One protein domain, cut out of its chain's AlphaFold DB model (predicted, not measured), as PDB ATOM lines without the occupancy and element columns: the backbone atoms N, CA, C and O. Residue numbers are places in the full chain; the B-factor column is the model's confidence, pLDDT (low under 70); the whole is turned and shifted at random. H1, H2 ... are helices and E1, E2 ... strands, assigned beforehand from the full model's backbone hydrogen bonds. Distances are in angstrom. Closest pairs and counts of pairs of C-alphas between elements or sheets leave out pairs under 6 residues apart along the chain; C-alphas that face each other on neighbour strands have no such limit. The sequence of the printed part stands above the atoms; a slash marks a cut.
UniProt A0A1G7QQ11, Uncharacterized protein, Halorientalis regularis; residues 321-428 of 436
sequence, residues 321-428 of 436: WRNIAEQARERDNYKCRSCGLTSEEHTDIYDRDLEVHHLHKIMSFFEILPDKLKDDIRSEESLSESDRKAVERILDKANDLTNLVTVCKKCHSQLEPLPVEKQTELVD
ATOM      1  N   TRP A 321     156.107 176.512 152.137       81.12
ATOM      2  CA  TRP A 321     156.002 176.123 150.728       81.12
ATOM      3  C   TRP A 321     157.159 176.631 149.871       81.12
ATOM      4  O   TRP A 321     157.675 175.877 149.056       81.12
ATOM      5  N   ARG A 322     157.618 177.875 150.069       70.06
ATOM      6  CA  ARG A 322     158.735 178.426 149.279       70.06
ATOM      7  C   ARG A 322     160.014 177.598 149.416       70.06
ATOM      8  O   ARG A 322     160.642 177.312 148.405       70.06
ATOM      9  N   ASN A 323     160.357 177.172 150.631       74.19
ATOM     10  CA  ASN A 323     161.548 176.354 150.872       74.19
ATOM     11  C   ASN A 323     161.390 174.949 150.287       74.19
ATOM     12  O   ASN A 323     162.334 174.400 149.731       74.19
ATOM     13  N   ILE A 324     160.192 174.373 150.396       84.38
ATOM     14  CA  ILE A 324     159.895 173.045 149.853       84.38
ATOM     15  C   ILE A 324     159.926 173.073 148.318       84.38
ATOM     16  O   ILE A 324     160.507 172.190 147.690       84.38
ATOM     17  N   ALA A 325     159.343 174.106 147.707       87.31
ATOM     18  CA  ALA A 325     159.381 174.314 146.269       87.31
ATOM     19  C   ALA A 325     160.823 174.501 145.775       87.31
ATOM     20  O   ALA A 325     161.205 173.908 144.770       87.31
ATOM     21  N   GLU A 326     161.642 175.257 146.506       87.50
ATOM     22  CA  GLU A 326     163.056 175.426 146.174       87.50
ATOM     23  C   GLU A 326     163.834 174.107 146.259       87.50
ATOM     24  O   GLU A 326     164.546 173.762 145.321       87.50
ATOM     25  N   GLN A 327     163.614 173.298 147.302       88.94
ATOM     26  CA  GLN A 327     164.202 171.954 147.405       88.94
ATOM     27  C   GLN A 327     163.790 171.042 146.241       88.94
ATOM     28  O   GLN A 327     164.608 170.272 145.735       88.94
ATOM     29  N   ALA A 328     162.533 171.119 145.792       94.12
ATOM     30  CA  ALA A 328     162.069 170.360 144.634       94.12
ATOM     31  C   ALA A 328     162.771 170.810 143.339       94.12
ATOM     32  O   ALA A 328     163.180 169.957 142.546       94.12
ATOM     33  N   ARG A 329     162.968 172.122 143.142       94.38
ATOM     34  CA  ARG A 329     163.716 172.660 141.993       94.38
ATOM     35  C   ARG A 329     165.180 172.260 142.026       94.38
ATOM     36  O   ARG A 329     165.695 171.813 141.005       94.38
ATOM     37  N   GLU A 330     165.825 172.367 143.182       93.44
ATOM     38  CA  GLU A 330     167.221 171.973 143.373       93.44
ATOM     39  C   GLU A 330     167.413 170.478 143.081       93.44
ATOM     40  O   GLU A 330     168.276 170.109 142.282       93.44
ATOM     41  N   ARG A 331     166.545 169.612 143.631       95.62
ATOM     42  CA  ARG A 331     166.526 168.166 143.344       95.62
ATOM     43  C   ARG A 331     166.402 167.884 141.848       95.62
ATOM     44  O   ARG A 331     167.071 166.995 141.323       95.62
ATOM     45  N   ASP A 332     165.554 168.643 141.165       96.31
ATOM     46  CA  ASP A 332     165.301 168.500 139.731       96.31
ATOM     47  C   ASP A 332     166.315 169.273 138.867       96.31
ATOM     48  O   ASP A 332     166.152 169.372 137.647       96.31
ATOM     49  N   ASN A 333     167.392 169.775 139.482       95.81
ATOM     50  CA  ASN A 333     168.488 170.501 138.849       95.81
ATOM     51  C   ASN A 333     168.017 171.735 138.059       95.81
ATOM     52  O   ASN A 333     168.520 172.002 136.965       95.81
ATOM     53  N   TYR A 334     167.016 172.447 138.588       96.19
ATOM     54  CA  TYR A 334     166.412 173.646 137.995       96.19
ATOM     55  C   TYR A 334     165.966 173.432 136.541       96.19
ATOM     56  O   TYR A 334     166.125 174.293 135.670       96.19
ATOM     57  N   LYS A 335     165.436 172.235 136.255       97.19
ATOM     58  CA  LYS A 335     164.950 171.835 134.933       97.19
ATOM     59  C   LYS A 335     163.570 171.219 135.023       97.19
ATOM     60  O   LYS A 335     163.255 170.457 135.934       97.19
ATOM     61  N   CYS A 336     162.748 171.498 134.019       96.94
ATOM     62  CA  CYS A 336     161.479 170.815 133.857       96.94
ATOM     63  C   CYS A 336     161.730 169.319 133.646       96.94
ATOM     64  O   CYS A 336     162.305 168.917 132.634       96.94
ATOM     65  N   ARG A 337     161.213 168.489 134.551       96.62
ATOM     66  CA  ARG A 337     161.347 167.026 134.495       96.62
ATOM     67  C   ARG A 337     160.682 166.374 133.279       96.62
ATOM     68  O   ARG A 337     161.039 165.264 132.921       96.62
ATOM     69  N   SER A 338     159.749 167.067 132.622       95.50
ATOM     70  CA  SER A 338     159.055 166.556 131.432       95.50
ATOM     71  C   SER A 338     159.756 166.908 130.113       95.50
ATOM     72  O   SER A 338     159.880 166.055 129.240       95.50
ATOM     73  N   CYS A 339     160.197 168.159 129.932       95.25
ATOM     74  CA  CYS A 339     160.732 168.630 128.645       95.25
ATOM     75  C   CYS A 339     162.189 169.110 128.682       95.25
ATOM     76  O   CYS A 339     162.745 169.410 127.630       95.25
ATOM     77  N   GLY A 340     162.805 169.195 129.863       95.31
ATOM     78  CA  GLY A 340     164.201 169.600 130.044       95.31
ATOM     79  C   GLY A 340     164.470 171.107 130.044       95.31
ATOM     80  O   GLY A 340     165.614 171.485 130.283       95.31
ATOM     81  N   LEU A 341     163.451 171.950 129.820       93.56
ATOM     82  CA  LEU A 341     163.565 173.417 129.844       93.56
ATOM     83  C   LEU A 341     164.125 173.901 131.190       93.56
ATOM     84  O   LEU A 341     163.604 173.497 132.233       93.56
ATOM     85  N   THR A 342     165.153 174.747 131.176       96.12
ATOM     86  CA  THR A 342     165.789 175.249 132.406       96.12
ATOM     87  C   THR A 342     164.997 176.394 133.047       96.12
ATOM     88  O   THR A 342     164.156 177.022 132.404       96.12
ATOM     89  N   SER A 343     165.270 176.684 134.322       86.31
ATOM     90  CA  SER A 343     164.733 177.859 135.027       86.31
ATOM     91  C   SER A 343     165.069 179.181 134.342       86.31
ATOM     92  O   SER A 343     164.204 180.049 134.242       86.31
ATOM     93  N   GLU A 344     166.292 179.324 133.826       84.69
ATOM     94  CA  GLU A 344     166.733 180.513 133.088       84.69
ATOM     95  C   GLU A 344     165.925 180.675 131.792       84.69
ATOM     96  O   GLU A 344     165.250 181.685 131.606       84.69
ATOM     97  N   GLU A 345     165.859 179.622 130.969       81.62
ATOM     98  CA  GLU A 345     165.080 179.627 129.724       81.62
ATOM     99  C   GLU A 345     163.583 179.862 129.986       81.62
ATOM    100  O   GLU A 345     162.895 180.538 129.223       81.62
ATOM    101  N   HIS A 346     163.042 179.300 131.069       89.19
ATOM    102  CA  HIS A 346     161.648 179.504 131.445       89.19
ATOM    103  C   HIS A 346     161.380 180.940 131.905       89.19
ATOM    104  O   HIS A 346     160.334 181.490 131.556       89.19
ATOM    105  N   THR A 347     162.311 181.550 132.641       75.44
ATOM    106  CA  THR A 347     162.214 182.949 133.074       75.44
ATOM    107  C   THR A 347     162.244 183.884 131.870       75.44
ATOM    108  O   THR A 347     161.383 184.751 131.771       75.44
ATOM    109  N   ASP A 348     163.109 183.631 130.889       74.81
ATOM    110  CA  ASP A 348     163.155 184.410 129.646       74.81
ATOM    111  C   ASP A 348     161.849 184.324 128.836       74.81
ATOM    112  O   ASP A 348     161.406 185.306 128.238       74.81
ATOM    113  N   ILE A 349     161.207 183.149 128.803       76.31
ATOM    114  CA  ILE A 349     159.982 182.925 128.015       76.31
ATOM    115  C   ILE A 349     158.723 183.411 128.751       76.31
ATOM    116  O   ILE A 349     157.773 183.875 128.112       76.31
ATOM    117  N   TYR A 350     158.663 183.245 130.075       71.00
ATOM    118  CA  TYR A 350     157.433 183.396 130.859       71.00
ATOM    119  C   TYR A 350     157.503 184.448 131.973       71.00
ATOM    120  O   TYR A 350     156.499 184.606 132.671       71.00
ATOM    121  N   ASP A 351     158.634 185.143 132.132       75.88
ATOM    122  CA  ASP A 351     158.900 186.146 133.179       75.88
ATOM    123  C   ASP A 351     158.654 185.605 134.601       75.88
ATOM    124  O   ASP A 351     158.113 186.271 135.482       75.88
ATOM    125  N   ARG A 352     158.958 184.317 134.801       76.62
ATOM    126  CA  ARG A 352     158.825 183.604 136.078       76.62
ATOM    127  C   ARG A 352     159.594 182.286 136.056       76.62
ATOM    128  O   ARG A 352     159.741 181.677 135.000       76.62
ATOM    129  N   ASP A 353     159.974 181.798 137.229       86.12
ATOM    130  CA  ASP A 353     160.676 180.520 137.394       86.12
ATOM    131  C   ASP A 353     159.764 179.292 137.143       86.12
ATOM    132  O   ASP A 353     158.541 179.417 136.991       86.12
ATOM    133  N   LEU A 354     160.358 178.097 137.077       90.00
ATOM    134  CA  LEU A 354     159.673 176.812 136.954       90.00
ATOM    135  C   LEU A 354     158.671 176.600 138.100       90.00
ATOM    136  O   LEU A 354     158.894 176.969 139.262       90.00
ATOM    137  N   GLU A 355     157.549 175.974 137.757       91.88
ATOM    138  CA  GLU A 355     156.488 175.629 138.696       91.88
ATOM    139  C   GLU A 355     156.812 174.306 139.396       91.88
ATOM    140  O   GLU A 355     157.419 173.410 138.811       91.88
ATOM    141  N   VAL A 356     156.373 174.168 140.645       95.06
ATOM    142  CA  VAL A 356     156.430 172.901 141.382       95.06
ATOM    143  C   VAL A 356     155.016 172.346 141.456       95.06
ATOM    144  O   VAL A 356     154.118 172.979 142.008       95.06
ATOM    145  N   HIS A 357     154.821 171.189 140.839       95.06
ATOM    146  CA  HIS A 357     153.540 170.522 140.683       95.06
ATOM    147  C   HIS A 357     153.368 169.414 141.721       95.06
ATOM    148  O   HIS A 357     154.260 168.581 141.876       95.06
ATOM    149  N   HIS A 358     152.207 169.365 142.378       95.25
ATOM    150  CA  HIS A 358     151.804 168.228 143.205       95.25
ATOM    151  C   HIS A 358     151.231 167.097 142.343       95.25
ATOM    152  O   HIS A 358     150.208 167.293 141.688       95.25
ATOM    153  N   LEU A 359     151.830 165.906 142.405       94.50
ATOM    154  CA  LEU A 359     151.388 164.712 141.675       94.50
ATOM    155  C   LEU A 359     149.995 164.257 142.149       94.50
ATOM    156  O   LEU A 359     149.043 164.194 141.366       94.50
ATOM    157  N   HIS A 360     149.831 164.017 143.452       93.75
ATOM    158  CA  HIS A 360     148.527 163.994 144.110       93.75
ATOM    159  C   HIS A 360     148.116 165.418 144.473       93.75
ATOM    160  O   HIS A 360     148.812 166.101 145.225       93.75
ATOM    161  N   LYS A 361     146.945 165.845 143.993       91.75
ATOM    162  CA  LYS A 361     146.417 167.195 144.221       91.75
ATOM    163  C   LYS A 361     146.411 167.541 145.705       91.75
ATOM    164  O   LYS A 361     145.814 166.835 146.510       91.75
ATOM    165  N   ILE A 362     146.979 168.690 146.055       89.31
ATOM    166  CA  ILE A 362     147.058 169.142 147.448       89.31
ATOM    167  C   ILE A 362     145.694 169.121 148.153       89.31
ATOM    168  O   ILE A 362     145.573 168.650 149.277       89.31
ATOM    169  N   MET A 363     144.634 169.512 147.440       87.19
ATOM    170  CA  MET A 363     143.271 169.558 147.968       87.19
ATOM    171  C   MET A 363     142.688 168.190 148.346       87.19
ATOM    172  O   MET A 363     141.847 168.151 149.242       87.19
ATOM    173  N   SER A 364     143.119 167.080 147.728       90.44
ATOM    174  CA  SER A 364     142.573 165.758 148.076       90.44
ATOM    175  C   SER A 364     143.002 165.297 149.468       90.44
ATOM    176  O   SER A 364     142.241 164.612 150.139       90.44
ATOM    177  N   PHE A 365     144.162 165.740 149.966       91.00
ATOM    178  CA  PHE A 365     144.617 165.412 151.324       91.00
ATOM    179  C   PHE A 365     143.748 166.054 152.418       91.00
ATOM    180  O   PHE A 365     143.728 165.594 153.558       91.00
ATOM    181  N   PHE A 366     142.994 167.106 152.084       87.62
ATOM    182  CA  PHE A 366     142.076 167.764 153.013       87.62
ATOM    183  C   PHE A 366     140.686 167.125 153.032       87.62
ATOM    184  O   PHE A 366     139.876 167.487 153.886       87.62
ATOM    185  N   GLU A 367     140.373 166.186 152.130       87.19
ATOM    186  CA  GLU A 367     139.043 165.563 152.057       87.19
ATOM    187  C   GLU A 367     138.671 164.818 153.342       87.19
ATOM    188  O   GLU A 367     137.498 164.820 153.720       87.19
ATOM    189  N   ILE A 368     139.674 164.286 154.053       83.25
ATOM    190  CA  ILE A 368     139.526 163.582 155.333       83.25
ATOM    191  C   ILE A 368     139.059 164.485 156.487       83.25
ATOM    192  O   ILE A 368     138.576 163.985 157.503       83.25
ATOM    193  N   LEU A 369     139.196 165.810 156.359       83.62
ATOM    194  CA  LEU A 369     138.785 166.743 157.407       83.62
ATOM    195  C   LEU A 369     137.256 166.923 157.442       83.62
ATOM    196  O   LEU A 369     136.607 166.910 156.393       83.62
ATOM    197  N   PRO A 370     136.658 167.159 158.626       83.75
ATOM    198  CA  PRO A 370     135.253 167.545 158.736       83.75
ATOM    199  C   PRO A 370     134.953 168.832 157.956       83.75
ATOM    200  O   PRO A 370     135.763 169.756 157.962       83.75
ATOM    201  N   ASP A 371     133.766 168.936 157.352       81.69
ATOM    202  CA  ASP A 371     133.405 170.085 156.501       81.69
ATOM    203  C   ASP A 371     133.473 171.425 157.236       81.69
ATOM    204  O   ASP A 371     134.013 172.389 156.705       81.69
ATOM    205  N   LYS A 372     133.052 171.450 158.507       79.19
ATOM    206  CA  LYS A 372     133.191 172.634 159.362       79.19
ATOM    207  C   LYS A 372     134.644 173.110 159.446       79.19
ATOM    208  O   LYS A 372     134.916 174.289 159.298       79.19
ATOM    209  N   LEU A 373     135.583 172.179 159.621       75.44
ATOM    210  CA  LEU A 373     136.998 172.516 159.717       75.44
ATOM    211  C   LEU A 373     137.564 172.977 158.361       75.44
ATOM    212  O   LEU A 373     138.401 173.871 158.327       75.44
ATOM    213  N   LYS A 374     137.089 172.423 157.238       76.06
ATOM    214  CA  LYS A 374     137.450 172.909 155.892       76.06
ATOM    215  C   LYS A 374     137.000 174.355 155.673       76.06
ATOM    216  O   LYS A 374     137.743 175.124 155.064       76.06
ATOM    217  N   ASP A 375     135.812 174.712 156.152       73.19
ATOM    218  CA  ASP A 375     135.284 176.074 156.063       73.19
ATOM    219  C   ASP A 375     136.046 177.029 156.989       73.19
ATOM    220  O   ASP A 375     136.463 178.088 156.527       73.19
ATOM    221  N   ASP A 376     136.332 176.616 158.229       72.62
ATOM    222  CA  ASP A 376     137.102 177.401 159.205       72.62
ATOM    223  C   ASP A 376     138.537 177.694 158.707       72.62
ATOM    224  O   ASP A 376     139.057 178.795 158.883       72.62
ATOM    225  N   ILE A 377     139.175 176.733 158.020       69.94
ATOM    226  CA  ILE A 377     140.492 176.920 157.380       69.94
ATOM    227  C   ILE A 377     140.422 177.946 156.239       69.94
ATOM    228  O   ILE A 377     141.363 178.713 156.042       69.94
ATOM    229  N   ARG A 378     139.327 177.961 155.470       65.25
ATOM    230  CA  ARG A 378     139.137 178.872 154.327       65.25
ATOM    231  C   ARG A 378     138.721 180.279 154.744       65.25
ATOM    232  O   ARG A 378     139.021 181.224 154.022       65.25
ATOM    233  N   SER A 379     137.990 180.411 155.848       61.31
ATOM    234  CA  SER A 379     137.444 181.679 156.343       61.31
ATOM    235  C   SER A 379     138.421 182.465 157.224       61.31
ATOM    236  O   SER A 379     138.081 183.565 157.656       61.31
ATOM    237  N   GLU A 380     139.623 181.922 157.467       54.16
ATOM    238  CA  GLU A 380     140.628 182.469 158.392       54.16
ATOM    239  C   GLU A 380     140.081 182.681 159.821       54.16
ATOM    240  O   GLU A 380     140.551 183.546 160.569       54.16
ATOM    241  N   GLU A 381     139.084 181.886 160.230       58.12
ATOM    242  CA  GLU A 381     138.607 181.874 161.611       58.12
ATOM    243  C   GLU A 381     139.662 181.275 162.558       58.12
ATOM    244  O   GLU A 381     140.564 180.530 162.167       58.12
ATOM    245  N   SER A 382     139.592 181.632 163.845       61.66
ATOM    246  CA  SER A 382     140.570 181.168 164.830       61.66
ATOM    247  C   SER A 382     140.437 179.661 165.072       61.66
ATOM    248  O   SER A 382     139.625 179.232 165.894       61.66
ATOM    249  N   LEU A 383     141.261 178.868 164.384       67.50
ATOM    250  CA  LEU A 383     141.390 177.428 164.600       67.50
ATOM    251  C   LEU A 383     141.868 177.120 166.021       67.50
ATOM    252  O   LEU A 383     142.726 177.818 166.577       67.50
ATOM    253  N   SER A 384     141.356 176.030 166.593       78.31
ATOM    254  CA  SER A 384     141.908 175.503 167.839       78.31
ATOM    255  C   SER A 384     143.342 175.001 167.624       78.31
ATOM    256  O   SER A 384     143.735 174.629 166.517       78.31
ATOM    257  N   GLU A 385     144.145 174.945 168.690       70.81
ATOM    258  CA  GLU A 385     145.517 174.418 168.604       70.81
ATOM    259  C   GLU A 385     145.547 172.953 168.118       70.81
ATOM    260  O   GLU A 385     146.473 172.543 167.418       70.81
ATOM    261  N   SER A 386     144.518 172.170 168.461       78.88
ATOM    262  CA  SER A 386     144.371 170.780 168.018       78.88
ATOM    263  C   SER A 386     144.088 170.695 166.521       78.88
ATOM    264  O   SER A 386     144.736 169.925 165.812       78.88
ATOM    265  N   ASP A 387     143.148 171.506 166.037       82.06
ATOM    266  CA  ASP A 387     142.776 171.535 164.625       82.06
ATOM    267  C   ASP A 387     143.945 172.017 163.773       82.06
ATOM    268  O   ASP A 387     144.277 171.409 162.761       82.06
ATOM    269  N   ARG A 388     144.662 173.038 164.241       74.69
ATOM    270  CA  ARG A 388     145.854 173.534 163.563       74.69
ATOM    271  C   ARG A 388     146.933 172.457 163.404       74.69
ATOM    272  O   ARG A 388     147.453 172.294 162.305       74.69
ATOM    273  N   LYS A 389     147.229 171.682 164.455       77.31
ATOM    274  CA  LYS A 389     148.177 170.552 164.368       77.31
ATOM    275  C   LYS A 389     147.704 169.469 163.398       77.31
ATOM    276  O   LYS A 389     148.535 168.808 162.781       77.31
ATOM    277  N   ALA A 390     146.394 169.254 163.271       83.06
ATOM    278  CA  ALA A 390     145.851 168.318 162.289       83.06
ATOM    279  C   ALA A 390     146.076 168.820 160.854       83.06
ATOM    280  O   ALA A 390     146.483 168.038 159.997       83.06
ATOM    281  N   VAL A 391     145.883 170.120 160.613       82.44
ATOM    282  CA  VAL A 391     146.124 170.739 159.303       82.44
ATOM    283  C   VAL A 391     147.608 170.742 158.934       82.44
ATOM    284  O   VAL A 391     147.944 170.383 157.810       82.44
ATOM    285  N   GLU A 392     148.502 171.074 159.868       77.25
ATOM    286  CA  GLU A 392     149.959 171.042 159.646       77.25
ATOM    287  C   GLU A 392     150.429 169.645 159.205       77.25
ATOM    288  O   GLU A 392     151.134 169.523 158.211       77.25
ATOM    289  N   ARG A 393     149.936 168.570 159.835       82.88
ATOM    290  CA  ARG A 393     150.270 167.191 159.422       82.88
ATOM    291  C   ARG A 393     149.792 166.842 158.012       82.88
ATOM    292  O   ARG A 393     150.432 166.050 157.327       82.88
ATOM    293  N   ILE A 394     148.642 167.377 157.604       88.94
ATOM    294  CA  ILE A 394     148.105 167.180 156.254       88.94
ATOM    295  C   ILE A 394     148.968 167.922 155.236       88.94
ATOM    296  O   ILE A 394     149.297 167.350 154.201       88.94
ATOM    297  N   LEU A 395     149.370 169.155 155.549       86.50
ATOM    298  CA  LEU A 395     150.283 169.944 154.725       86.50
ATOM    299  C   LEU A 395     151.645 169.269 154.579       86.50
ATOM    300  O   LEU A 395     152.124 169.145 153.459       86.50
ATOM    301  N   ASP A 396     152.230 168.782 155.675       84.12
ATOM    302  CA  ASP A 396     153.507 168.060 155.657       84.12
ATOM    303  C   ASP A 396     153.433 166.834 154.742       84.12
ATOM    304  O   ASP A 396     154.327 166.596 153.937       84.12
ATOM    305  N   LYS A 397     152.325 166.087 154.815       90.44
ATOM    306  CA  LYS A 397     152.085 164.922 153.960       90.44
ATOM    307  C   LYS A 397     151.859 165.313 152.499       90.44
ATOM    308  O   LYS A 397     152.374 164.649 151.611       90.44
ATOM    309  N   ALA A 398     151.087 166.364 152.227       91.81
ATOM    310  CA  ALA A 398     150.802 166.798 150.861       91.81
ATOM    311  C   ALA A 398     152.036 167.403 150.173       91.81
ATOM    312  O   ALA A 398     152.216 167.218 148.971       91.81
ATOM    313  N   ASN A 399     152.886 168.098 150.932       91.81
ATOM    314  CA  ASN A 399     154.114 168.739 150.466       91.81
ATOM    315  C   ASN A 399     155.355 167.848 150.582       91.81
ATOM    316  O   ASN A 399     156.475 168.343 150.452       91.81
ATOM    317  N   ASP A 400     155.178 166.552 150.830       92.88
ATOM    318  CA  ASP A 400     156.274 165.597 150.777       92.88
ATOM    319  C   ASP A 400     156.980 165.690 149.413       92.88
ATOM    320  O   ASP A 400     156.323 165.733 148.369       92.88
ATOM    321  N   LEU A 401     158.317 165.730 149.404       92.38
ATOM    322  CA  LEU A 401     159.086 165.908 148.169       92.38
ATOM    323  C   LEU A 401     158.780 164.818 147.131       92.38
ATOM    324  O   LEU A 401     158.835 165.099 145.935       92.38
ATOM    325  N   THR A 402     158.417 163.599 147.546       95.06
ATOM    326  CA  THR A 402     158.024 162.513 146.627       95.06
ATOM    327  C   THR A 402     156.720 162.810 145.884       95.06
ATOM    328  O   THR A 402     156.491 162.267 144.807       95.06
ATOM    329  N   ASN A 403     155.885 163.708 146.413       96.56
ATOM    330  CA  ASN A 403     154.660 164.180 145.777       96.56
ATOM    331  C   ASN A 403     154.867 165.422 144.896       96.56
ATOM    332  O   ASN A 403     153.911 165.900 144.290       96.56
ATOM    333  N   LEU A 404     156.080 165.970 144.825       96.69
ATOM    334  CA  LEU A 404     156.369 167.218 144.121       96.69
ATOM    335  C   LEU A 404     157.265 166.984 142.914       96.69
ATOM    336  O   LEU A 404     158.209 166.196 142.973       96.69
ATOM    337  N   VAL A 405     157.019 167.714 141.828       97.38
ATOM    338  CA  VAL A 405     157.852 167.675 140.622       97.38
ATOM    339  C   VAL A 405     157.982 169.046 139.966       97.38
ATOM    340  O   VAL A 405     157.000 169.767 139.798       97.38
ATOM    341  N   THR A 406     159.195 169.407 139.559       97.88
ATOM    342  CA  THR A 406     159.488 170.680 138.894       97.88
ATOM    343  C   THR A 406     159.158 170.612 137.408       97.88
ATOM    344  O   THR A 406     159.669 169.768 136.663       97.88
ATOM    345  N   VAL A 407     158.301 171.517 136.938       96.88
ATOM    346  CA  VAL A 407     157.786 171.542 135.565       96.88
ATOM    347  C   VAL A 407     157.617 172.964 135.028       96.88
ATOM    348  O   VAL A 407     157.402 173.918 135.765       96.88
ATOM    349  N   CYS A 408     157.699 173.127 133.708       95.44
ATOM    350  CA  CYS A 408     157.394 174.407 133.072       95.44
ATOM    351  C   CYS A 408     155.880 174.631 132.970       95.44
ATOM    352  O   CYS A 408     155.105 173.670 132.957       95.44
ATOM    353  N   LYS A 409     155.461 175.885 132.759       90.62
ATOM    354  CA  LYS A 409     154.046 176.279 132.585       90.62
ATOM    355  C   LYS A 409     153.268 175.378 131.619       90.62
ATOM    356  O   LYS A 409     152.122 175.005 131.864       90.62
ATOM    357  N   LYS A 410     153.882 175.050 130.479       92.25
ATOM    358  CA  LYS A 410     153.250 174.234 129.436       92.25
ATOM    359  C   LYS A 410     153.065 172.789 129.900       92.25
ATOM    360  O   LYS A 410     151.965 172.260 129.769       92.25
ATOM    361  N   CYS A 411     154.103 172.169 130.453       94.75
ATOM    362  CA  CYS A 411     154.038 170.793 130.946       94.75
ATOM    363  C   CYS A 411     153.112 170.667 132.160       94.75
ATOM    364  O   CYS A 411     152.341 169.716 132.218       94.75
ATOM    365  N   HIS A 412     153.088 171.662 133.055       93.62
ATOM    366  CA  HIS A 412     152.147 171.719 134.176       93.62
ATOM    367  C   HIS A 412     150.696 171.544 133.703       93.62
ATOM    368  O   HIS A 412     149.983 170.657 134.166       93.62
ATOM    369  N   SER A 413     150.281 172.325 132.697       90.81
ATOM    370  CA  SER A 413     148.923 172.247 132.137       90.81
ATOM    371  C   SER A 413     148.578 170.894 131.495       90.81
ATOM    372  O   SER A 413     147.407 170.536 131.392       90.81
ATOM    373  N   GLN A 414     149.586 170.138 131.050       93.31
ATOM    374  CA  GLN A 414     149.406 168.815 130.446       93.31
ATOM    375  C   GLN A 414     149.326 167.700 131.493       93.31
ATOM    376  O   GLN A 414     148.644 166.705 131.258       93.31
ATOM    377  N   LEU A 415     150.005 167.872 132.631       92.44
ATOM    378  CA  LEU A 415     150.045 166.906 133.731       92.44
ATOM    379  C   LEU A 415     148.801 166.979 134.619       92.44
ATOM    380  O   LEU A 415     148.241 165.939 134.953       92.44
ATOM    381  N   GLU A 416     148.311 168.184 134.921       90.56
ATOM    382  CA  GLU A 416     147.187 168.427 135.840       90.56
ATOM    383  C   GLU A 416     145.916 167.565 135.621       90.56
ATOM    384  O   GLU A 416     145.287 167.168 136.614       90.56
ATOM    385  N   PRO A 417     145.476 167.256 134.380       93.00
ATOM    386  CA  PRO A 417     144.294 166.420 134.166       93.00
ATOM    387  C   PRO A 417     144.563 164.908 134.253       93.00
ATOM    388  O   PRO A 417     143.611 164.127 134.183       93.00
ATOM    389  N   LEU A 418     145.820 164.470 134.335       93.44
ATOM    390  CA  LEU A 418     146.191 163.058 134.274       93.44
ATOM    391  C   LEU A 418     146.170 162.398 135.664       93.44
ATOM    392  O   LEU A 418     146.431 163.059 136.668       93.44
ATOM    393  N   PRO A 419     145.879 161.087 135.749       93.94
ATOM    394  CA  PRO A 419     146.058 160.332 136.985       93.94
ATOM    395  C   PRO A 419     147.548 160.217 137.336       93.94
ATOM    396  O   PRO A 419     148.396 160.263 136.440       93.94
ATOM    397  N   VAL A 420     147.855 160.055 138.626       93.56
ATOM    398  CA  VAL A 420     149.227 160.108 139.163       93.56
ATOM    399  C   VAL A 420     150.165 159.145 138.450       93.56
ATOM    400  O   VAL A 420     151.258 159.549 138.074       93.56
ATOM    401  N   GLU A 421     149.711 157.931 138.141       94.25
ATOM    402  CA  GLU A 421     150.523 156.913 137.466       94.25
ATOM    403  C   GLU A 421     150.993 157.376 136.079       94.25
ATOM    404  O   GLU A 421     152.119 157.103 135.667       94.25
ATOM    405  N   LYS A 422     150.141 158.121 135.361       94.75
ATOM    406  CA  LYS A 422     150.488 158.696 134.055       94.75
ATOM    407  C   LYS A 422     151.341 159.947 134.184       94.75
ATOM    408  O   LYS A 422     152.169 160.200 133.315       94.75
ATOM    409  N   GLN A 423     151.127 160.746 135.228       96.44
ATOM    410  CA  GLN A 423     151.971 161.908 135.481       96.44
ATOM    411  C   GLN A 423     153.413 161.471 135.749       96.44
ATOM    412  O   GLN A 423     154.320 161.991 135.107       96.44
ATOM    413  N   THR A 424     153.612 160.475 136.620       94.00
ATOM    414  CA  THR A 424     154.934 159.945 136.985       94.00
ATOM    415  C   THR A 424     155.670 159.336 135.797       94.00
ATOM    416  O   THR A 424     156.875 159.527 135.671       94.00
ATOM    417  N   GLU A 425     154.951 158.690 134.874       93.50
ATOM    418  CA  GLU A 425     155.520 158.182 133.617       93.50
ATOM    419  C   GLU A 425     156.038 159.320 132.715       93.50
ATOM    420  O   GLU A 425     157.111 159.210 132.128       93.50
ATOM    421  N   LEU A 426     155.316 160.445 132.631       93.31
ATOM    422  CA  LEU A 426     155.675 161.582 131.769       93.31
ATOM    423  C   LEU A 426     156.818 162.455 132.299       93.31
ATOM    424  O   LEU A 426     157.421 163.202 131.524       93.31
ATOM    425  N   VAL A 427     157.071 162.419 133.605       94.12
ATOM    426  CA  VAL A 427     158.133 163.201 134.266       94.12
ATOM    427  C   VAL A 427     159.285 162.327 134.764       94.12
ATOM    428  O   VAL A 427     160.171 162.828 135.462       94.12
ATOM    429  N   ASP A 428     159.264 161.035 134.413       91.25
ATOM    430  CA  ASP A 428     160.238 160.029 134.843       91.25
ATOM    431  C   ASP A 428     160.482 160.098 136.363       91.25
ATOM    432  O   ASP A 428     161.593 160.337 136.835       91.25
TER     433      ASP A 428
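This is residues 321 to 428 of the 436 residues of an uncharacterized protein of Halorientalis regularis (UniProt A0A1G7QQ11). A head built round a short two-stranded ribbon, E1 and E2, holds H1 on one side of the ribbon and H6 on the other, and from one end of the ribbon a helical arm reaches out through H3 to H4 and folds back along H5. H2 lies at the far end of the head from this arm, and H7 lies beyond H6. The printed part has 108 residues with seven named helices and two named strands in the order H1 H2 E1 H3 H4 H5 E2 H6 H7, and E1 and E2 form an antiparallel sheet. The class is mostly helix, and the whole is only just loose, close to compact, with a radius of gyration of the C-alphas of 15.8 A and an elongated outline of 44 by 27 by 21 A.

E1, residues 355 to 358, and E2, residues 404 to 407, are antiparallel neighbours, with 144 degrees between their directions. N 357 and O 405 are 2.8 A apart and N 405 and O 357 are 2.9 A apart, both within hydrogen-bond range. The closest C-alphas of H1, residues 321 to 331, and E2 are those of Arg 329 and Thr 406, 5.6 A apart. The closest C-alphas of H6, residues 409 to 415, and E1 are those of Glu 355 and Lys 409, 6.6 A apart. H7, residues 420 to 426, is close to H6 but not clearly touching, at a steep tilt of 53 degrees, opposite ways; their closest C-alphas, Leu 415 and Gln 423, are 5.6 A apart. H2, residues 343 to 350, touches no helix and is only just apart from H6, at 8.1 A. In the arm, H5, residues 385 to 398, touches H3, residues 362 to 366, with residues 394 to 398 alone; their closest C-alphas, Ile 362 and Ala 398, are 5.6 A apart. H4, residues 371 to 378, is close to H5 but not clearly touching, about perpendicular at 80 degrees, with the C-alphas of Leu 373 and Asp 387 closest at 7.6 A. Every O i to N i+4 pair is within hydrogen-bond range in H1, H2, H4, H5, H6 and H7; H3 has 0 of 1, and 2 of 2 O i to N i+3 pairs.

E1 measures 9.9 A from first to last C-alpha and E2 9.7 A. H5 is the longest helix, 20.0 A from C-alpha 385 at (145.517, 174.418, 168.604) to C-alpha 398. H1 measures 15.1 A and begins at C-alpha 321, (156.002, 176.123, 150.728). H4 measures 10.7 A, H6 10.3 A and H2 10.1 A. H3 measures 7.6 A, and H7 measures 9.9 A and ends at C-alpha 426, (155.675, 161.582, 131.769).

The C-alphas of Asp 348 and Ser 386 are the two farthest apart, at 44.8 A. The printed part has no cut, and its one long link, 11 residues, joins H1 to H2. The mean pLDDT of the printed part is 86.6, and residues 377 to 383 are under 70.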